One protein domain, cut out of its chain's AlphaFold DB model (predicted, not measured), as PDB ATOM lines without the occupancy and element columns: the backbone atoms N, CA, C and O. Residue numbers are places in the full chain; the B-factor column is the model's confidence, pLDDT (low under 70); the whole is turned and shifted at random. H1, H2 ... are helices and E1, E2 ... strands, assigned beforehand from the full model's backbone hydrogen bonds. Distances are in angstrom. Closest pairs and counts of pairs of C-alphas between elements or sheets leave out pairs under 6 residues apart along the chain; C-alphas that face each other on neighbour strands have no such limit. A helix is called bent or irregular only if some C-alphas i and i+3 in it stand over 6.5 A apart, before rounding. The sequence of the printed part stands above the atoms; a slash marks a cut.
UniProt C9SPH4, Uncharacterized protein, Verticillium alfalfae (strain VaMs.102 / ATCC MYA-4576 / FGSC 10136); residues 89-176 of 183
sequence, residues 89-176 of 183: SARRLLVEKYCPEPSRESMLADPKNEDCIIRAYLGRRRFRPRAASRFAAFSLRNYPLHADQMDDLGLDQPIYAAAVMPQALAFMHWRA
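AT A GLANCE: This is residues 89 to 176 of the 183 residues of an uncharacterized protein of Verticillium alfalfae (strain VaMs.102 / ATCC MYA-4576 / FGSC 10136) (UniProt C9SPH4). A short ribbon of two parallel strands, E1 and E2, lies in the middle, with the helical hairpin of H1 and H2 towards one end and the long helix H5 running out at the other, where residues 166 to 176 stick out. A long loop, residues 122 to 142, joins the strands. The 88 printed residues hold five named helices and two named strands, in the order H1 H2 H3 E1 E2 H4 H5, mostly helix. The whole is loose, with a radius of gyration of the C-alphas of 15.0 A and spans of 45 by 30 by 22 A.

HOW THE PARTS SIT: Look first at E1, residues 118 to 121, and E2, residues 143 to 146, parallel at 29 degrees; N 119 and O 143 are within hydrogen-bond range at 2.8 A. H4, residues 147 to 152, and H5, residues 157 to 174, only just touch, only at the corner, with 3 pairs of C-alphas within 8 A, the closest Met 150 and Gln 157 at 6.5 A. H1, residues 89 to 98, and H2, residues 101 to 109, touch as a hairpin at a shallow tilt of 22 degrees, opposite ways; their closest C-alphas, Val 95 and Arg 104, are 6.0 A apart. H3, residues 111 to 114, is close to H2 but not clearly touching: C-alphas 107 and 113, the closest, are 6.7 A apart. H1 and H4 have every O i to N i+4 pair within hydrogen-bond range, H2 has 3 of 5 and H5 11 of 14; H3 is too short.

IN THESE COORDINATES: Find C-alpha 89 at (226.212, 173.647, 259.000), where H1 begins; H1 and H2 each run 14.1 A, H3 5.3 A, E1 and E2 each 9.5 A, H4 8.7 A. H5 runs 24.4 A to C-alpha 174 at (196.398, 175.097, 241.079), with a kink of 25 degrees near residue 164. H2 and H5 are irregular: C-alphas 102 and 105 are 7.7 A apart, 162 and 165 7.1 A.

THE WHOLE: C-alphas 102 and 174, the farthest apart, are 46.4 A apart. The printed part has no cut; the link E1 to E2 is long. Residues 127 to 137 have pLDDT under 70.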
ATOM      1  N   SER A  89     225.117 173.784 259.967       92.06
ATOM      2  CA  SER A  89     226.212 173.647 259.000       92.06
ATOM      3  C   SER A  89     226.057 174.600 257.811       92.06
ATOM      4  O   SER A  89     227.007 175.291 257.444       92.06
ATOM      5  N   ALA A  90     224.852 174.700 257.249       91.25
ATOM      6  CA  ALA A  90     224.553 175.609 256.151       91.25
ATOM      7  C   ALA A  90     224.564 177.079 256.603       91.25
ATOM      8  O   ALA A  90     225.119 177.922 255.899       91.25
ATOM      9  N   ARG A  91     224.050 177.403 257.801       91.94
ATOM     10  CA  ARG A  91     224.145 178.769 258.359       91.94
ATOM     11  C   ARG A  91     225.603 179.207 258.526       91.94
ATOM     12  O   ARG A  91     225.964 180.309 258.114       91.94
ATOM     13  N   ARG A  92     226.449 178.331 259.078       92.19
ATOM     14  CA  ARG A  92     227.891 178.569 259.252       92.19
ATOM     15  C   ARG A  92     228.593 178.775 257.919       92.19
ATOM     16  O   ARG A  92     229.315 179.756 257.779       92.19
ATOM     17  N   LEU A  93     228.305 177.928 256.930       93.00
ATOM     18  CA  LEU A  93     228.854 178.053 255.580       93.00
ATOM     19  C   LEU A  93     228.495 179.401 254.930       93.00
ATOM     20  O   LEU A  93     229.355 180.050 254.335       93.00
ATOM     21  N   LEU A  94     227.242 179.852 255.068       91.62
ATOM     22  CA  LEU A  94     226.800 181.147 254.539       91.62
ATOM     23  C   LEU A  94     227.511 182.327 255.215       91.62
ATOM     24  O   LEU A  94     227.892 183.282 254.534       91.62
ATOM     25  N   VAL A  95     227.703 182.273 256.536       90.88
ATOM     26  CA  VAL A  95     228.445 183.307 257.273       90.88
ATOM     27  C   VAL A  95     229.912 183.315 256.855       90.88
ATOM     28  O   VAL A  95     230.448 184.371 256.530       90.88
ATOM     29  N   GLU A  96     230.552 182.153 256.804       90.81
ATOM     30  CA  GLU A  96     231.963 182.029 256.440       90.81
ATOM     31  C   GLU A  96     232.242 182.581 255.035       90.81
ATOM     32  O   GLU A  96     233.147 183.401 254.857       90.81
ATOM     33  N   LYS A  97     231.423 182.203 254.045       89.62
ATOM     34  CA  LYS A  97     231.620 182.627 252.653       89.62
ATOM     35  C   LYS A  97     231.176 184.061 252.366       89.62
ATOM     36  O   LYS A  97     231.791 184.724 251.531       89.62
ATOM     37  N   TYR A  98     230.099 184.541 252.993       88.06
ATOM     38  CA  TYR A  98     229.415 185.756 252.528       88.06
ATOM     39  C   TYR A  98     229.270 186.871 253.567       88.06
ATOM     40  O   TYR A  98     228.894 187.983 253.187       88.06
ATOM     41  N   CYS A  99     229.565 186.624 254.845       86.50
ATOM     42  CA  CYS A  99     229.580 187.668 255.868       86.50
ATOM     43  C   CYS A  99     230.964 188.344 255.944       86.50
ATOM     44  O   CYS A  99     231.988 187.647 255.919       86.50
ATOM     45  N   PRO A 100     231.033 189.686 256.071       82.56
ATOM     46  CA  PRO A 100     232.285 190.387 256.343       82.56
ATOM     47  C   PRO A 100     232.957 189.882 257.629       82.56
ATOM     48  O   PRO A 100     232.294 189.753 258.660       82.56
ATOM     49  N   GLU A 101     234.276 189.664 257.575       79.62
ATOM     50  CA  GLU A 101     235.118 189.167 258.683       79.62
ATOM     51  C   GLU A 101     234.787 189.740 260.073       79.62
ATOM     52  O   GLU A 101     234.483 188.951 260.968       79.62
ATOM     53  N   PRO A 102     234.728 191.073 260.290       80.62
ATOM     54  CA  PRO A 102     234.547 191.607 261.642       80.62
ATOM     55  C   PRO A 102     233.185 191.272 262.269       80.62
ATOM     56  O   PRO A 102     233.006 191.453 263.469       80.62
ATOM     57  N   SER A 103     232.215 190.809 261.474       83.69
ATOM     58  CA  SER A 103     230.853 190.510 261.926       83.69
ATOM     59  C   SER A 103     230.539 189.018 262.051       83.69
ATOM     60  O   SER A 103     229.490 188.690 262.597       83.69
ATOM     61  N   ARG A 104     231.403 188.099 261.599       88.19
ATOM     62  CA  ARG A 104     231.061 186.663 261.505       88.19
ATOM     63  C   ARG A 104     230.658 186.033 262.836       88.19
ATOM     64  O   ARG A 104     229.593 185.425 262.916       88.19
ATOM     65  N   GLU A 105     231.475 186.198 263.875       86.62
ATOM     66  CA  GLU A 105     231.194 185.626 265.201       86.62
ATOM     67  C   GLU A 105     229.918 186.215 265.801       86.62
ATOM     68  O   GLU A 105     229.054 185.484 266.285       86.62
ATOM     69  N   SER A 106     229.756 187.535 265.684       86.12
ATOM     70  CA  SER A 106     228.552 188.234 266.132       86.12
ATOM     71  C   SER A 106     227.295 187.731 265.413       86.12
ATOM     72  O   SER A 106     226.261 187.559 266.050       86.12
ATOM     73  N   MET A 107     227.385 187.438 264.111       85.50
ATOM     74  CA  MET A 107     226.262 186.901 263.339       85.50
ATOM     75  C   MET A 107     225.893 185.472 263.738       85.50
ATOM     76  O   MET A 107     224.707 185.153 263.752       85.50
ATOM     77  N   LEU A 108     226.870 184.618 264.058       85.75
ATOM     78  CA  LEU A 108     226.603 183.247 264.510       85.75
ATOM     79  C   LEU A 108     226.033 183.196 265.929       85.75
ATOM     80  O   LEU A 108     225.260 182.291 266.227       85.75
ATOM     81  N   ALA A 109     226.410 184.150 266.781       87.25
ATOM     82  CA  ALA A 109     225.947 184.228 268.161       87.25
ATOM     83  C   ALA A 109     224.582 184.921 268.323       87.25
ATOM     84  O   ALA A 109     223.967 184.780 269.377       87.25
ATOM     85  N   ASP A 110     224.110 185.689 267.330       86.25
ATOM     86  CA  ASP A 110     222.817 186.382 267.401       86.25
ATOM     87  C   ASP A 110     221.650 185.384 267.231       86.25
ATOM     88  O   ASP A 110     221.473 184.850 266.129       86.25
ATOM     89  N   PRO A 111     220.786 185.186 268.252       85.44
ATOM     90  CA  PRO A 111     219.629 184.293 268.157       85.44
ATOM     91  C   PRO A 111     218.673 184.659 267.017       85.44
ATOM     92  O   PRO A 111     217.935 183.817 266.511       85.44
ATOM     93  N   LYS A 112     218.681 185.915 266.547       82.38
ATOM     94  CA  LYS A 112     217.873 186.313 265.388       82.38
ATOM     95  C   LYS A 112     218.276 185.562 264.122       82.38
ATOM     96  O   LYS A 112     217.428 185.335 263.263       82.38
ATOM     97  N   ASN A 113     219.535 185.164 263.997       84.25
ATOM     98  CA  ASN A 113     220.037 184.445 262.834       84.25
ATOM     99  C   ASN A 113     219.790 182.931 262.896       84.25
ATOM    100  O   ASN A 113     220.057 182.240 261.910       84.25
ATOM    101  N   GLU A 114     219.237 182.412 263.999       83.00
ATOM    102  CA  GLU A 114     218.767 181.026 264.067       83.00
ATOM    103  C   GLU A 114     217.586 180.801 263.123       83.00
ATOM    104  O   GLU A 114     217.536 179.773 262.459       83.00
ATOM    105  N   ASP A 115     216.718 181.803 262.962       79.75
ATOM    106  CA  ASP A 115     215.532 181.792 262.090       79.75
ATOM    107  C   ASP A 115     215.880 181.944 260.597       79.75
ATOM    108  O   ASP A 115     215.246 182.701 259.856       79.75
ATOM    109  N   CYS A 116     216.953 181.289 260.157       82.06
ATOM    110  CA  CYS A 116     217.467 181.428 258.809       82.06
ATOM    111  C   CYS A 116     216.492 180.828 257.794       82.06
ATOM    112  O   CYS A 116     216.231 179.626 257.804       82.06
ATOM    113  N   ILE A 117     216.011 181.684 256.894       85.06
ATOM    114  CA  ILE A 117     215.221 181.317 255.720       85.06
ATOM    115  C   ILE A 117     215.990 181.828 254.511       85.06
ATOM    116  O   ILE A 117     216.350 183.004 254.456       85.06
ATOM    117  N   ILE A 118     216.261 180.945 253.554       88.50
ATOM    118  CA  ILE A 118     216.994 181.279 252.335       88.50
ATOM    119  C   ILE A 118     215.993 181.597 251.232       88.50
ATOM    120  O   ILE A 118     215.149 180.770 250.899       88.50
ATOM    121  N   ARG A 119     216.138 182.770 250.619       88.56
ATOM    122  CA  ARG A 119     215.357 183.188 249.459       88.56
ATOM    123  C   ARG A 119     216.160 182.989 248.183       88.56
ATOM    124  O   ARG A 119     217.144 183.689 247.949       88.56
ATOM    125  N   ALA A 120     215.745 182.026 247.368       89.25
ATOM    126  CA  ALA A 120     216.442 181.650 246.144       89.25
ATOM    127  C   ALA A 120     216.112 182.600 244.979       89.25
ATOM    128  O   ALA A 120     214.994 182.632 244.474       89.25
ATOM    129  N   TYR A 121     217.111 183.335 244.490       90.69
ATOM    130  CA  TYR A 121     217.001 184.222 243.333       90.69
ATOM    131  C   TYR A 121     217.647 183.599 242.089       90.69
ATOM    132  O   TYR A 121     218.757 183.951 241.690       90.69
ATOM    133  N   LEU A 122     216.913 182.693 241.443       88.25
ATOM    134  CA  LEU A 122     217.402 181.874 240.324       88.25
ATOM    135  C   LEU A 122     217.710 182.672 239.043       88.25
ATOM    136  O   LEU A 122     218.562 182.274 238.257       88.25
ATOM    137  N   GLY A 123     217.043 183.814 238.838       86.00
ATOM    138  CA  GLY A 123     217.238 184.687 237.669       86.00
ATOM    139  C   GLY A 123     218.103 185.923 237.926       86.00
ATOM    140  O   GLY A 123     218.324 186.718 237.015       86.00
ATOM    141  N   ARG A 124     218.580 186.126 239.162       87.12
ATOM    142  CA  ARG A 124     219.327 187.330 239.546       87.12
ATOM    143  C   ARG A 124     220.732 186.945 239.972       87.12
ATOM    144  O   ARG A 124     220.928 186.263 240.972       87.12
ATOM    145  N   ARG A 125     221.716 187.457 239.243       88.75
ATOM    146  CA  ARG A 125     223.120 187.457 239.664       88.75
ATOM    147  C   ARG A 125     223.423 188.785 240.337       88.75
ATOM    148  O   ARG A 125     222.931 189.829 239.901       88.75
ATOM    149  N   ARG A 126     224.222 188.772 241.404       84.69
ATOM    150  CA  ARG A 126     224.689 190.024 242.012       84.69
ATOM    151  C   ARG A 126     225.575 190.745 240.997       84.69
ATOM    152  O   ARG A 126     226.636 190.252 240.626       84.69
ATOM    153  N   PHE A 127     225.159 191.926 240.545       69.00
ATOM    154  CA  PHE A 127     226.052 192.817 239.811       69.00
ATOM    155  C   PHE A 127     227.080 193.322 240.815       69.00
ATOM    156  O   PHE A 127     226.678 194.048 241.715       69.00
ATOM    157  N   ARG A 128     228.351 192.899 240.734       62.91
ATOM    158  CA  ARG A 128     229.393 193.316 241.691       62.91
ATOM    159  C   ARG A 128     229.440 194.850 241.779       62.91
ATOM    160  O   ARG A 128     229.965 195.465 240.849       62.91
ATOM    161  N   PRO A 129     228.990 195.499 242.870       51.94
ATOM    162  CA  PRO A 129     229.259 196.905 243.063       51.94
ATOM    163  C   PRO A 129     230.557 197.009 243.864       51.94
ATOM    164  O   PRO A 129     230.763 196.349 244.883       51.94
ATOM    165  N   ARG A 130     231.454 197.841 243.352       47.34
ATOM    166  CA  ARG A 130     232.634 198.393 244.019       47.34
ATOM    167  C   ARG A 130     232.348 198.640 245.512       47.34
ATOM    168  O   ARG A 130     231.475 199.442 245.809       47.34
ATOM    169  N   ALA A 131     233.103 197.973 246.391       52.91
ATOM    170  CA  ALA A 131     233.046 198.064 247.857       52.91
ATOM    171  C   ALA A 131     231.646 197.833 248.466       52.91
ATOM    172  O   ALA A 131     230.749 198.663 248.348       52.91
ATOM    173  N   ALA A 132     231.477 196.717 249.184       55.69
ATOM    174  CA  ALA A 132     230.297 196.488 250.013       55.69
ATOM    175  C   ALA A 132     229.996 197.747 250.843       55.69
ATOM    176  O   ALA A 132     230.876 198.267 251.535       55.69
ATOM    177  N   SER A 133     228.772 198.270 250.730       53.78
ATOM    178  CA  SER A 133     228.324 199.365 251.584       53.78
ATOM    179  C   SER A 133     228.577 198.962 253.033       53.78
ATOM    180  O   SER A 133     228.069 197.941 253.489       53.78
ATOM    181  N   ARG A 134     229.334 199.780 253.766       50.91
ATOM    182  CA  ARG A 134     229.575 199.638 255.215       50.91
ATOM    183  C   ARG A 134     228.289 199.629 256.058       50.91
ATOM    184  O   ARG A 134     228.353 199.394 257.256       50.91
ATOM    185  N   PHE A 135     227.143 199.904 255.430       50.41
ATOM    186  CA  PHE A 135     225.811 199.923 256.027       50.41
ATOM    187  C   PHE A 135     224.907 198.776 255.546       50.41
ATOM    188  O   PHE A 135     223.735 198.740 255.912       50.41
ATOM    189  N   ALA A 136     225.400 197.850 254.715       59.19
ATOM    190  CA  ALA A 136     224.634 196.661 254.358       59.19
ATOM    191  C   ALA A 136     224.618 195.702 255.558       59.19
ATOM    192  O   ALA A 136     225.583 194.978 255.796       59.19
ATOM    193  N   ALA A 137     223.535 195.730 256.334       66.06
ATOM    194  CA  ALA A 137     223.321 194.788 257.422       66.06
ATOM    195  C   ALA A 137     223.251 193.361 256.853       66.06
ATOM    196  O   ALA A 137     222.363 193.040 256.062       66.06
ATOM    197  N   PHE A 138     224.210 192.515 257.229       78.56
ATOM    198  CA  PHE A 138     224.154 191.084 256.954       78.56
ATOM    199  C   PHE A 138     223.105 190.454 257.882       78.56
ATOM    200  O   PHE A 138     223.098 190.731 259.077       78.56
ATOM    201  N   SER A 139     222.210 189.633 257.338       84.25
ATOM    202  CA  SER A 139     221.158 188.948 258.095       84.25
ATOM    203  C   SER A 139     220.906 187.584 257.478       84.25
ATOM    204  O   SER A 139     220.756 187.485 256.261       84.25
ATOM    205  N   LEU A 140     220.823 186.546 258.313       87.00
ATOM    206  CA  LEU A 140     220.424 185.209 257.872       87.00
ATOM    207  C   LEU A 140     218.898 185.052 257.775       87.00
ATOM    208  O   LEU A 140     218.422 184.124 257.121       87.00
ATOM    209  N   ARG A 141     218.120 185.974 258.359       85.38
ATOM    210  CA  ARG A 141     216.667 186.052 258.147       85.38
ATOM    211  C   ARG A 141     216.380 186.532 256.729       85.38
ATOM    212  O   ARG A 141     216.835 187.618 256.368       85.38
ATOM    213  N   ASN A 142     215.608 185.756 255.969       84.50
ATOM    214  CA  ASN A 142     215.287 186.019 254.561       84.50
ATOM    215  C   ASN A 142     216.542 186.290 253.714       84.50
ATOM    216  O   ASN A 142     216.603 187.255 252.950       84.50
ATOM    217  N   TYR A 143     217.567 185.452 253.885       88.94
ATOM    218  CA  TYR A 143     218.858 185.597 253.229       88.94
ATOM    219  C   TYR A 143     218.718 185.485 251.700       88.94
ATOM    220  O   TYR A 143     218.320 184.426 251.208       88.94
ATOM    221  N   PRO A 144     219.066 186.526 250.921       89.50
ATOM    222  CA  PRO A 144     218.917 186.497 249.474       89.50
ATOM    223  C   PRO A 144     220.065 185.715 248.818       89.50
ATOM    224  O   PRO A 144     221.162 186.247 248.625       89.50
ATOM    225  N   LEU A 145     219.808 184.463 248.436       91.06
ATOM    226  CA  LEU A 145     220.771 183.595 247.758       91.06
ATOM    227  C   LEU A 145     220.648 183.738 246.239       91.06
ATOM    228  O   LEU A 145     219.674 183.299 245.632       91.06
ATOM    229  N   HIS A 146     221.649 184.362 245.627       91.88
ATOM    230  CA  HIS A 146     221.676 184.658 244.195       91.88
ATOM    231  C   HIS A 146     222.313 183.533 243.376       91.88
ATOM    232  O   HIS A 146     223.105 182.751 243.901       91.88
ATOM    233  N   ALA A 147     222.029 183.494 242.072       91.06
ATOM    234  CA  ALA A 147     222.544 182.455 241.177       91.06
ATOM    235  C   ALA A 147     224.084 182.330 241.200       91.06
ATOM    236  O   ALA A 147     224.606 181.224 241.190       91.06
ATOM    237  N   ASP A 148     224.829 183.437 241.333       90.56
ATOM    238  CA  ASP A 148     226.297 183.391 241.462       90.56
ATOM    239  C   ASP A 148     226.780 182.716 242.755       90.56
ATOM    240  O   ASP A 148     227.843 182.104 242.777       90.56
ATOM    241  N   GLN A 149     226.002 182.825 243.832       92.12
ATOM    242  CA  GLN A 149     226.303 182.164 245.100       92.12
ATOM    243  C   GLN A 149     225.938 180.684 245.040       92.12
ATOM    244  O   GLN A 149     226.651 179.864 245.597       92.12
ATOM    245  N   MET A 150     224.854 180.332 244.345       92.94
ATOM    246  CA  MET A 150     224.488 178.933 244.114       92.94
ATOM    247  C   MET A 150     225.581 178.197 243.337       92.94
ATOM    248  O   MET A 150     225.982 177.116 243.759       92.94
ATOM    249  N   ASP A 151     226.123 178.824 242.288       91.50
ATOM    250  CA  ASP A 151     227.258 178.286 241.529       91.50
ATOM    251  C   ASP A 151     228.493 178.077 242.431       91.50
ATOM    252  O   ASP A 151     229.111 177.015 242.413       91.50
ATOM    253  N   ASP A 152     228.831 179.061 243.273       92.75
ATOM    254  CA  ASP A 152     229.956 178.996 244.227       92.75
ATOM    255  C   ASP A 152     229.745 177.969 245.364       92.75
ATOM    256  O   ASP A 152     230.701 177.454 245.948       92.75
ATOM    257  N   LEU A 153     228.495 177.650 245.697       93.12
ATOM    258  CA  LEU A 153     228.146 176.585 246.642       93.12
ATOM    259  C   LEU A 153     228.058 175.203 245.977       93.12
ATOM    260  O   LEU A 153     227.895 174.214 246.688       93.12
ATOM    261  N   GLY A 154     228.163 175.120 244.647       92.88
ATOM    262  CA  GLY A 154     227.997 173.871 243.901       92.88
ATOM    263  C   GLY A 154     226.554 173.356 243.880       92.88
ATOM    264  O   GLY A 154     226.337 172.152 243.775       92.88
ATOM    265  N   LEU A 155     225.565 174.246 244.015       92.06
ATOM    266  CA  LEU A 155     224.148 173.897 243.926       92.06
ATOM    267  C   LEU A 155     223.717 173.774 242.457       92.06
ATOM    268  O   LEU A 155     224.063 174.616 241.630       92.06
ATOM    269  N   ASP A 156     222.904 172.763 242.140       89.62
ATOM    270  CA  ASP A 156     222.366 172.551 240.788       89.62
ATOM    271  C   ASP A 156     221.236 173.547 240.474       89.62
ATOM    272  O   ASP A 156     220.040 173.268 240.600       89.62
ATOM    273  N   GLN A 157     221.633 174.764 240.100       87.00
ATOM    274  CA  GLN A 157     220.722 175.857 239.766       87.00
ATOM    275  C   GLN A 157     219.716 175.487 238.652       87.00
ATOM    276  O   GLN A 157     218.539 175.845 238.800       87.00
ATOM    277  N   PRO A 158     220.100 174.775 237.568       89.00
ATOM    278  CA  PRO A 158     219.149 174.267 236.579       89.00
ATOM    279  C   PRO A 158     218.034 173.400 237.166       89.00
ATOM    280  O   PRO A 158     216.876 173.624 236.817       89.00
ATOM    281  N   ILE A 159     218.329 172.465 238.077       90.00
ATOM    282  CA  ILE A 159     217.292 171.622 238.701       90.00
ATOM    283  C   ILE A 159     216.282 172.471 239.480       90.00
ATOM    284  O   ILE A 159     215.067 172.301 239.320       90.00
ATOM    285  N   TYR A 160     216.755 173.418 240.295       88.25
ATOM    286  CA  TYR A 160     215.859 174.274 241.074       88.25
ATOM    287  C   TYR A 160     214.987 175.166 240.182       88.25
ATOM    288  O   TYR A 160     213.806 175.356 240.476       88.25
ATOM    289  N   ALA A 161     215.546 175.674 239.080       87.50
ATOM    290  CA  ALA A 161     214.846 176.557 238.151       87.50
ATOM    291  C   ALA A 161     213.893 175.842 237.193       87.50
ATOM    292  O   ALA A 161     212.833 176.384 236.892       87.50
ATOM    293  N   ALA A 162     214.250 174.652 236.713       87.25
ATOM    294  CA  ALA A 162     213.481 173.946 235.693       87.25
ATOM    295  C   ALA A 162     212.467 172.953 236.273       87.25
ATOM    296  O   ALA A 162     211.472 172.658 235.613       87.25
ATOM    297  N   ALA A 163     212.698 172.435 237.484       87.81
ATOM    298  CA  ALA A 163     211.848 171.408 238.079       87.81
ATOM    299  C   ALA A 163     211.231 171.857 239.407       87.81
ATOM    300  O   ALA A 163     210.014 171.994 239.493       87.81
ATOM    301  N   VAL A 164     212.054 172.124 240.425       88.94
ATOM    302  CA  VAL A 164     211.569 172.260 241.812       88.94
ATOM    303  C   VAL A 164     210.664 173.481 241.991       88.94
ATOM    304  O   VAL A 164     209.525 173.339 242.433       88.94
ATOM    305  N   MET A 165     211.137 174.677 241.619       88.38
ATOM    306  CA  MET A 165     210.350 175.904 241.787       88.38
ATOM    307  C   MET A 165     209.090 175.926 240.910       88.38
ATOM    308  O   MET A 165     208.020 176.210 241.450       88.38
ATOM    309  N   PRO A 166     209.135 175.584 239.604       87.44
ATOM    310  CA  PRO A 166     207.925 175.519 238.787       87.44
ATOM    311  C   PRO A 166     206.882 174.536 239.327       87.44
ATOM    312  O   PRO A 166     205.697 174.858 239.331       87.44
ATOM    313  N   GLN A 167     207.302 173.363 239.813       89.31
ATOM    314  CA  GLN A 167     206.389 172.379 240.403       89.31
ATOM    315  C   GLN A 167     205.742 172.904 241.688       89.31
ATOM    316  O   GLN A 167     204.527 172.783 241.847       89.31
ATOM    317  N   ALA A 168     206.525 173.527 242.574       88.00
ATOM    318  CA  ALA A 168     206.012 174.124 243.805       88.00
ATOM    319  C   ALA A 168     205.027 175.268 243.516       88.00
ATOM    320  O   ALA A 168     203.927 175.285 244.065       88.00
ATOM    321  N   LEU A 169     205.373 176.183 242.604       86.25
ATOM    322  CA  LEU A 169     204.505 177.291 242.186       86.25
ATOM    323  C   LEU A 169     203.221 176.792 241.517       86.25
ATOM    324  O   LEU A 169     202.135 177.275 241.831       86.25
ATOM    325  N   ALA A 170     203.315 175.787 240.642       87.62
ATOM    326  CA  ALA A 170     202.147 175.173 240.022       87.62
ATOM    327  C   ALA A 170     201.236 174.509 241.063       87.62
ATOM    328  O   ALA A 170     200.018 174.652 240.983       87.62
ATOM    329  N   PHE A 171     201.804 173.813 242.052       84.25
ATOM    330  CA  PHE A 171     201.033 173.240 243.153       84.25
ATOM    331  C   PHE A 171     200.330 174.331 243.965       84.25
ATOM    332  O   PHE A 171     199.117 174.264 244.162       84.25
ATOM    333  N   MET A 172     201.067 175.358 244.389       79.69
ATOM    334  CA  MET A 172     200.517 176.465 245.168       79.69
ATOM    335  C   MET A 172     199.370 177.167 244.432       79.69
ATOM    336  O   MET A 172     198.302 177.371 245.005       79.69
ATOM    337  N   HIS A 173     199.533 177.420 243.134       82.56
ATOM    338  CA  HIS A 173     198.505 178.065 242.327       82.56
ATOM    339  C   HIS A 173     197.283 177.165 242.071       82.56
ATOM    340  O   HIS A 173     196.143 177.552 242.330       82.56
ATOM    341  N   TRP A 174     197.495 175.949 241.552       79.50
ATOM    342  CA  TRP A 174     196.398 175.097 241.079       79.50
ATOM    343  C   TRP A 174     195.720 174.295 242.185       79.50
ATOM    344  O   TRP A 174     194.516 174.055 242.100       79.50
ATOM    345  N   ARG A 175     196.481 173.849 243.190       75.50
ATOM    346  CA  ARG A 175     195.972 173.018 244.289       75.50
ATOM    347  C   ARG A 175     195.664 173.841 245.526       75.50
ATOM    348  O   ARG A 175     194.561 173.726 246.038       75.50
ATOM    349  N   ALA A 176     196.605 174.666 245.979       72.25
ATOM    350  CA  ALA A 176     196.419 175.437 247.209       72.25
ATOM    351  C   ALA A 176     195.655 176.753 246.996       72.25
ATOM    352  O   ALA A 176     195.262 177.379 247.974       72.25
TER     353      ALA A 176